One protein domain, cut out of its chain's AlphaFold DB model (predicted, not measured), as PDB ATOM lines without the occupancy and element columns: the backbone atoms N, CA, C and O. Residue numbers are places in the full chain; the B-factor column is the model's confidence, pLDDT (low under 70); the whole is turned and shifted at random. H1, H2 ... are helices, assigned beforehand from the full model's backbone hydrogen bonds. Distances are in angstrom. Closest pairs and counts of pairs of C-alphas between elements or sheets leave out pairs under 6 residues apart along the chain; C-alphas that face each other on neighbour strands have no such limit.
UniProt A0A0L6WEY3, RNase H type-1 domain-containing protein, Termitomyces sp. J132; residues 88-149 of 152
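This is residues 88 to 149 of the 152 residues of the protein "RNase H type-1 domain-containing protein" of Termitomyces sp. J132 (UniProt A0A0L6WEY3). Three helices make a loose triangle: H1 is the longest, H2 packs across it by residues 93 to 97, and H3 comes back to meet the first residues of H1 in a corner. From there the chain runs on to the short helix H4, residues 142 to 148, which sticks out with Ala 149 as a free arm, touching no other helix. The printed part has 62 residues with four named helices, in the order H1, H2, H3, H4, and no named strand; the class is all helix. The whole is only just loose, close to compact, with a radius of gyration of the C-alphas of 13.0 A, and the C-alphas span 36 by 27 by 17 A.

H1, residues 88 to 104, touches two helices, each with a part of its length alone. With residues 93 to 97 it touches H2, residues 110 to 116; the closest C-alphas, of Leu 93 and Asp 110, are 6.9 A apart. Their lines are about perpendicular, but only just, at 72 degrees. With residues 88 to 93 it touches H3, residues 124 to 134; the closest C-alphas, of Asn 92 and Met 134, are 5.8 A apart. These two lines are about perpendicular, at 74 degrees. H2 and H3 are only just apart, their closest C-alphas 8.0 A from each other. H4, residues 142 to 148, is apart from H1, H2 and H3. In H1, H2 and H3 every O i to N i+4 pair is within hydrogen-bond range; in H4, 2 of 3 are.

H1 begins at C-alpha 88, at (29.222, -11.337, -27.624), and measures 24.2 A from first to last C-alpha. A tight link of five residues leads from H1 to H2, which is 9.9 A long. A short link of seven residues leads to H3, 15.4 A long, whose last C-alpha, of Met 134, is at (31.095, -3.938, -25.276). Another short link of seven residues leads to H4, 9.9 A long, which ends at C-alpha 148, at (40.306, -20.179, -13.364).

The two C-alphas farthest apart, those of Lys 120 and Ala 149, are 38.5 A apart. Residues 120 to 125, of which 124 and 125 belong to H3, stand free, as do residues 142 to 149. Without these stretches the body has 48 residues and spans 31 by 21 by 15 A. The printed part has no cut, and no link is long. The mean pLDDT of the printed part is 92.0; Ala 149 alone is under 70.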
ATOM      1  N   GLY A  88      28.623 -11.985 -28.800       88.88
ATOM      2  CA  GLY A  88      29.222 -11.337 -27.624       88.88
ATOM      3  C   GLY A  88      28.777  -9.882 -27.435       88.88
ATOM      4  O   GLY A  88      28.477  -9.478 -26.317       88.88
ATOM      5  N   MET A  89      28.681  -9.123 -28.529       92.31
ATOM      6  CA  MET A  89      28.201  -7.740 -28.522       92.31
ATOM      7  C   MET A  89      26.714  -7.669 -28.170       92.31
ATOM      8  O   MET A  89      26.337  -6.877 -27.313       92.31
ATOM      9  N   GLU A  90      25.894  -8.540 -28.757       93.06
ATOM     10  CA  GLU A  90      24.459  -8.635 -28.453       93.06
ATOM     11  C   GLU A  90      24.216  -8.979 -26.986       93.06
ATOM     12  O   GLU A  90      23.462  -8.289 -26.307       93.06
ATOM     13  N   THR A  91      24.948  -9.965 -26.456       93.25
ATOM     14  CA  THR A  91      24.857 -10.334 -25.035       93.25
ATOM     15  C   THR A  91      25.176  -9.133 -24.136       93.25
ATOM     16  O   THR A  91      24.465  -8.871 -23.170       93.25
ATOM     17  N   ASN A  92      26.229  -8.372 -24.454       94.00
ATOM     18  CA  ASN A  92      26.608  -7.185 -23.686       94.00
ATOM     19  C   ASN A  92      25.583  -6.048 -23.803       94.00
ATOM     20  O   ASN A  92      25.297  -5.383 -22.804       94.00
ATOM     21  N   LEU A  93      25.008  -5.832 -24.990       95.00
ATOM     22  CA  LEU A  93      23.922  -4.873 -25.198       95.00
ATOM     23  C   LEU A  93      22.680  -5.253 -24.394       95.00
ATOM     24  O   LEU A  93      22.122  -4.396 -23.712       95.00
ATOM     25  N   ASP A  94      22.292  -6.526 -24.404       94.88
ATOM     26  CA  ASP A  94      21.134  -7.024 -23.662       94.88
ATOM     27  C   ASP A  94      21.330  -6.886 -22.154       94.88
ATOM     28  O   ASP A  94      20.459  -6.337 -21.474       94.88
ATOM     29  N   MET A  95      22.489  -7.302 -21.630       94.12
ATOM     30  CA  MET A  95      22.835  -7.109 -20.218       94.12
ATOM     31  C   MET A  95      22.768  -5.628 -19.833       94.12
ATOM     32  O   MET A  95      22.132  -5.270 -18.842       94.12
ATOM     33  N   THR A  96      23.358  -4.751 -20.651       94.88
ATOM     34  CA  THR A  96      23.326  -3.302 -20.421       94.88
ATOM     35  C   THR A  96      21.892  -2.774 -20.432       94.88
ATOM     36  O   THR A  96      21.508  -2.005 -19.552       94.88
ATOM     37  N   ARG A  97      21.064  -3.211 -21.388       95.44
ATOM     38  CA  ARG A  97      19.664  -2.790 -21.508       95.44
ATOM     39  C   ARG A  97      18.845  -3.194 -20.285       95.44
ATOM     40  O   ARG A  97      18.052  -2.384 -19.804       95.44
ATOM     41  N   TRP A  98      19.057  -4.405 -19.771       95.38
ATOM     42  CA  TRP A  98      18.407  -4.898 -18.557       95.38
ATOM     43  C   TRP A  98      18.797  -4.093 -17.321       95.38
ATOM     44  O   TRP A  98      17.914  -3.646 -16.591       95.38
ATOM     45  N   VAL A  99      20.092  -3.835 -17.126       94.88
ATOM     46  CA  VAL A  99      20.577  -3.034 -15.993       94.88
ATOM     47  C   VAL A  99      20.047  -1.600 -16.068       94.88
ATOM     48  O   VAL A  99      19.512  -1.085 -15.092       94.88
ATOM     49  N   VAL A 100      20.106  -0.963 -17.241       94.25
ATOM     50  CA  VAL A 100      19.584   0.401 -17.427       94.25
ATOM     51  C   VAL A 100      18.075   0.463 -17.183       94.25
ATOM     52  O   VAL A 100      17.596   1.417 -16.570       94.25
ATOM     53  N   LYS A 101      17.319  -0.551 -17.624       94.81
ATOM     54  CA  LYS A 101      15.881  -0.642 -17.355       94.81
ATOM     55  C   LYS A 101      15.599  -0.763 -15.859       94.81
ATOM     56  O   LYS A 101      14.686  -0.095 -15.390       94.81
ATOM     57  N   ALA A 102      16.370  -1.573 -15.134       94.56
ATOM     58  CA  ALA A 102      16.216  -1.732 -13.690       94.56
ATOM     59  C   ALA A 102      16.492  -0.426 -12.926       94.56
ATOM     60  O   ALA A 102      15.800  -0.129 -11.961       94.56
ATOM     61  N   LEU A 103      17.461   0.376 -13.381       93.62
ATOM     62  CA  LEU A 103      17.815   1.648 -12.740       93.62
ATOM     63  C   LEU A 103      16.839   2.786 -13.067       93.62
ATOM     64  O   LEU A 103      16.535   3.600 -12.203       93.62
ATOM     65  N   ASN A 104      16.351   2.855 -14.309       91.88
ATOM     66  CA  ASN A 104      15.612   4.020 -14.812       91.88
ATOM     67  C   ASN A 104      14.131   3.736 -15.114       91.88
ATOM     68  O   ASN A 104      13.459   4.577 -15.711       91.88
ATOM     69  N   ASN A 105      13.635   2.531 -14.807       90.94
ATOM     70  CA  ASN A 105      12.310   2.020 -15.195       90.94
ATOM     71  C   ASN A 105      12.004   2.095 -16.707       90.94
ATOM     72  O   ASN A 105      10.861   1.934 -17.135       90.94
ATOM     73  N   LYS A 106      13.025   2.306 -17.548       91.25
ATOM     74  CA  LYS A 106      12.891   2.439 -19.001       91.25
ATOM     75  C   LYS A 106      14.065   1.792 -19.720       91.25
ATOM     76  O   LYS A 106      15.226   2.110 -19.468       91.25
ATOM     77  N   ALA A 107      13.753   0.903 -20.660       88.00
ATOM     78  CA  ALA A 107      14.762   0.303 -21.523       88.00
ATOM     79  C   ALA A 107      15.337   1.352 -22.488       88.00
ATOM     80  O   ALA A 107      14.600   2.145 -23.078       88.00
ATOM     81  N   SER A 108      16.657   1.338 -22.659       91.94
ATOM     82  CA  SER A 108      17.340   2.153 -23.668       91.94
ATOM     83  C   SER A 108      17.458   1.406 -24.994       91.94
ATOM     84  O   SER A 108      17.568   0.184 -25.022       91.94
ATOM     85  N   THR A 109      17.451   2.149 -26.099       94.62
ATOM     86  CA  THR A 109      17.769   1.600 -27.422       94.62
ATOM     87  C   THR A 109      19.279   1.448 -27.585       94.62
ATOM     88  O   THR A 109      20.045   2.190 -26.963       94.62
ATOM     89  N   ASP A 110      19.717   0.554 -28.469       92.69
ATOM     90  CA  ASP A 110      21.144   0.321 -28.743       92.69
ATOM     91  C   ASP A 110      21.842   1.602 -29.169       92.69
ATOM     92  O   ASP A 110      22.927   1.915 -28.693       92.69
ATOM     93  N   HIS A 111      21.168   2.409 -29.989       93.81
ATOM     94  CA  HIS A 111      21.652   3.726 -30.377       93.81
ATOM     95  C   HIS A 111      21.962   4.618 -29.165       93.81
ATOM     96  O   HIS A 111      23.012   5.253 -29.123       93.81
ATOM     97  N   ARG A 112      21.081   4.661 -28.153       93.62
ATOM     98  CA  ARG A 112      21.313   5.464 -26.939       93.62
ATOM     99  C   ARG A 112      22.451   4.902 -26.091       93.62
ATOM    100  O   ARG A 112      23.216   5.692 -25.548       93.62
ATOM    101  N   ILE A 113      22.583   3.576 -26.014       94.62
ATOM    102  CA  ILE A 113      23.709   2.919 -25.335       94.62
ATOM    103  C   ILE A 113      25.023   3.281 -26.040       94.62
ATOM    104  O   ILE A 113      25.966   3.731 -25.403       94.62
ATOM    105  N   TRP A 114      25.092   3.173 -27.367       95.06
ATOM    106  CA  TRP A 114      26.296   3.544 -28.115       95.06
ATOM    107  C   TRP A 114      26.622   5.034 -28.027       95.06
ATOM    108  O   TRP A 114      27.797   5.405 -27.990       95.06
ATOM    109  N   LEU A 115      25.598   5.887 -27.976       94.12
ATOM    110  CA  LEU A 115      25.768   7.324 -27.810       94.12
ATOM    111  C   LEU A 115      26.339   7.670 -26.428       94.12
ATOM    112  O   LEU A 115      27.231   8.513 -26.353       94.12
ATOM    113  N   SER A 116      25.898   7.002 -25.356       92.69
ATOM    114  CA  SER A 116      26.421   7.264 -24.008       92.69
ATOM    115  C   SER A 116      27.895   6.872 -23.862       92.69
ATOM    116  O   SER A 116      28.644   7.552 -23.164       92.69
ATOM    117  N   LEU A 117      28.371   5.862 -24.602       93.38
ATOM    118  CA  LEU A 117      29.800   5.517 -24.638       93.38
ATOM    119  C   LEU A 117      30.685   6.618 -25.244       93.38
ATOM    120  O   LEU A 117      31.906   6.581 -25.103       93.38
ATOM    121  N   ARG A 118      30.089   7.591 -25.942       91.44
ATOM    122  CA  ARG A 118      30.793   8.709 -26.584       91.44
ATOM    123  C   ARG A 118      30.815   9.980 -25.738       91.44
ATOM    124  O   ARG A 118      31.245  11.017 -26.243       91.44
ATOM    125  N   ASP A 119      30.398   9.911 -24.475       92.19
ATOM    126  CA  ASP A 119      30.371  11.070 -23.585       92.19
ATOM    127  C   ASP A 119      31.756  11.743 -23.478       92.19
ATOM    128  O   ASP A 119      32.794  11.089 -23.300       92.19
ATOM    129  N   LYS A 120      31.776  13.073 -23.609       92.75
ATOM    130  CA  LYS A 120      32.989  13.894 -23.515       92.75
ATOM    131  C   LYS A 120      33.540  13.970 -22.089       92.75
ATOM    132  O   LYS A 120      34.725  14.248 -21.944       92.75
ATOM    133  N   ALA A 121      32.727  13.671 -21.076       94.12
ATOM    134  CA  ALA A 121      33.157  13.562 -19.686       94.12
ATOM    135  C   ALA A 121      34.145  12.403 -19.461       94.12
ATOM    136  O   ALA A 121      34.974  12.456 -18.555       94.12
ATOM    137  N   MET A 122      34.101  11.362 -20.302       93.69
ATOM    138  CA  MET A 122      35.078  10.274 -20.269       93.69
ATOM    139  C   MET A 122      36.335  10.628 -21.068       93.69
ATOM    140  O   MET A 122      36.265  11.202 -22.157       93.69
ATOM    141  N   ARG A 123      37.510  10.213 -20.579       95.94
ATOM    142  CA  ARG A 123      38.754  10.283 -21.363       95.94
ATOM    143  C   ARG A 123      38.667   9.389 -22.607       95.94
ATOM    144  O   ARG A 123      37.924   8.405 -22.628       95.94
ATOM    145  N   GLY A 124      39.416   9.728 -23.655       95.06
ATOM    146  CA  GLY A 124      39.350   9.027 -24.944       95.06
ATOM    147  C   GLY A 124      39.706   7.543 -24.848       95.06
ATOM    148  O   GLY A 124      39.056   6.705 -25.471       95.06
ATOM    149  N   GLU A 125      40.673   7.220 -23.999       95.56
ATOM    150  CA  GLU A 125      41.155   5.869 -23.727       95.56
ATOM    151  C   GLU A 125      40.073   5.026 -23.045       95.56
ATOM    152  O   GLU A 125      39.865   3.872 -23.416       95.56
ATOM    153  N   ILE A 126      39.324   5.623 -22.109       95.38
ATOM    154  CA  ILE A 126      38.204   4.967 -21.423       95.38
ATOM    155  C   ILE A 126      37.088   4.678 -22.424       95.38
ATOM    156  O   ILE A 126      36.611   3.548 -22.492       95.38
ATOM    157  N   ARG A 127      36.717   5.653 -23.264       95.38
ATOM    158  CA  ARG A 127      35.712   5.433 -24.319       95.38
ATOM    159  C   ARG A 127      36.110   4.294 -25.251       95.38
ATOM    160  O   ARG A 127      35.300   3.414 -25.536       95.38
ATOM    161  N   ALA A 128      37.363   4.290 -25.707       94.44
ATOM    162  CA  ALA A 128      37.888   3.242 -26.575       94.44
ATOM    163  C   ALA A 128      37.881   1.874 -25.878       94.44
ATOM    164  O   ALA A 128      37.529   0.869 -26.499       94.44
ATOM    165  N   PHE A 129      38.235   1.836 -24.591       95.06
ATOM    166  CA  PHE A 129      38.198   0.622 -23.792       95.06
ATOM    167  C   PHE A 129      36.775   0.078 -23.651       95.06
ATOM    168  O   PHE A 129      36.543  -1.075 -24.007       95.06
ATOM    169  N   VAL A 130      35.818   0.898 -23.205       94.56
ATOM    170  CA  VAL A 130      34.431   0.465 -22.984       94.56
ATOM    171  C   VAL A 130      33.772   0.053 -24.297       94.56
ATOM    172  O   VAL A 130      33.094  -0.969 -24.340       94.56
ATOM    173  N   TRP A 131      34.025   0.769 -25.397       94.75
ATOM    174  CA  TRP A 131      33.533   0.363 -26.713       94.75
ATOM    175  C   TRP A 131      34.059  -1.027 -27.104       94.75
ATOM    176  O   TRP A 131      33.277  -1.906 -27.458       94.75
ATOM    177  N   LYS A 132      35.369  -1.280 -26.975       94.25
ATOM    178  CA  LYS A 132      35.959  -2.593 -27.293       94.25
ATOM    179  C   LYS A 132      35.499  -3.695 -26.332       94.25
ATOM    180  O   LYS A 132      35.282  -4.823 -26.771       94.25
ATOM    181  N   ALA A 133      35.311  -3.375 -25.053       94.12
ATOM    182  CA  ALA A 133      34.744  -4.281 -24.058       94.12
ATOM    183  C   ALA A 133      33.302  -4.674 -24.419       94.12
ATOM    184  O   ALA A 133      32.984  -5.860 -24.440       94.12
ATOM    185  N   MET A 134      32.465  -3.703 -24.803       94.06
ATOM    186  CA  MET A 134      31.095  -3.938 -25.276       94.06
ATOM    187  C   MET A 134      31.066  -4.817 -26.526       94.06
ATOM    188  O   MET A 134      30.245  -5.722 -26.610       94.06
ATOM    189  N   HIS A 135      32.014  -4.637 -27.449       92.44
ATOM    190  CA  HIS A 135      32.192  -5.519 -28.613       92.44
ATOM    191  C   HIS A 135      32.790  -6.896 -28.283       92.44
ATOM    192  O   HIS A 135      32.979  -7.701 -29.193       92.44
ATOM    193  N   ASN A 136      33.087  -7.185 -27.010       91.88
ATOM    194  CA  ASN A 136      33.772  -8.401 -26.565       91.88
ATOM    195  C   ASN A 136      35.115  -8.630 -27.298       91.88
ATOM    196  O   ASN A 136      35.499  -9.760 -27.588       91.88
ATOM    197  N   ALA A 137      35.819  -7.541 -27.627       91.81
ATOM    198  CA  ALA A 137      37.077  -7.563 -28.377       91.81
ATOM    199  C   ALA A 137      38.311  -7.792 -27.487       91.81
ATOM    200  O   ALA A 137      39.395  -8.076 -27.993       91.81
ATOM    201  N   TYR A 138      38.164  -7.660 -26.167       93.06
ATOM    202  CA  TYR A 138      39.240  -7.865 -25.202       93.06
ATOM    203  C   TYR A 138      39.061  -9.142 -24.386       93.06
ATOM    204  O   TYR A 138      37.949  -9.562 -24.073       93.06
ATOM    205  N   LYS A 139      40.193  -9.724 -23.980       91.06
ATOM    206  CA  LYS A 139      40.262 -10.831 -23.023       91.06
ATOM    207  C   LYS A 139      40.039 -10.291 -21.610       91.06
ATOM    208  O   LYS A 139      40.997  -9.991 -20.906       91.06
ATOM    209  N   ILE A 140      38.781 -10.120 -21.216       90.38
ATOM    210  CA  ILE A 140      38.367  -9.653 -19.881       90.38
ATOM    211  C   ILE A 140      37.175 -10.471 -19.363       90.38
ATOM    212  O   ILE A 140      36.534 -11.202 -20.123       90.38
ATOM    213  N   GLY A 141      36.885 -10.373 -18.060       86.88
ATOM    214  CA  GLY A 141      35.718 -10.998 -17.428       86.88
ATOM    215  C   GLY A 141      35.633 -12.504 -17.685       86.88
ATOM    216  O   GLY A 141      36.547 -13.251 -17.334       86.88
ATOM    217  N   ARG A 142      34.556 -12.935 -18.363       83.69
ATOM    218  CA  ARG A 142      34.249 -14.345 -18.672       83.69
ATOM    219  C   ARG A 142      35.419 -15.104 -19.301       83.69
ATOM    220  O   ARG A 142      35.534 -16.304 -19.064       83.69
ATOM    221  N   TYR A 143      36.265 -14.445 -20.098       87.81
ATOM    222  CA  TYR A 143      37.443 -15.089 -20.684       87.81
ATOM    223  C   TYR A 143      38.363 -15.677 -19.605       87.81
ATOM    224  O   TYR A 143      38.710 -16.852 -19.674       87.81
ATOM    225  N   TRP A 144      38.696 -14.889 -18.580       88.88
ATOM    226  CA  TRP A 144      39.567 -15.323 -17.486       88.88
ATOM    227  C   TRP A 144      38.841 -16.224 -16.489       88.88
ATOM    228  O   TRP A 144      39.431 -17.183 -16.004       88.88
ATOM    229  N   SER A 145      37.546 -15.990 -16.243       87.38
ATOM    230  CA  SER A 145      36.751 -16.846 -15.350       87.38
ATOM    231  C   SER A 145      36.708 -18.305 -15.814       87.38
ATOM    232  O   SER A 145      36.690 -19.207 -14.986       87.38
ATOM    233  N   ARG A 146      36.726 -18.551 -17.131       83.50
ATOM    234  CA  ARG A 146      36.789 -19.910 -17.696       83.50
ATOM    235  C   ARG A 146      38.130 -20.601 -17.468       83.50
ATOM    236  O   ARG A 146      38.158 -21.816 -17.378       83.50
ATOM    237  N   LEU A 147      39.219 -19.839 -17.407       84.25
ATOM    238  CA  LEU A 147      40.563 -20.383 -17.199       84.25
ATOM    239  C   LEU A 147      40.836 -20.694 -15.721       84.25
ATOM    240  O   LEU A 147      41.665 -21.545 -15.429       84.25
ATOM    241  N   ALA A 148      40.148 -20.007 -14.807       76.50
ATOM    242  CA  ALA A 148      40.306 -20.179 -13.364       76.50
ATOM    243  C   ALA A 148      39.396 -21.264 -12.756       76.50
ATOM    244  O   ALA A 148      39.573 -21.618 -11.593       76.50
ATOM    245  N   ALA A 149      38.411 -21.774 -13.500       69.44
ATOM    246  CA  ALA A 149      37.543 -22.844 -13.017       69.44
ATOM    247  C   ALA A 149      38.271 -24.203 -13.106       69.44
ATOM    248  O   ALA A 149      38.847 -24.493 -14.158       69.44
TER     249      ALA A 149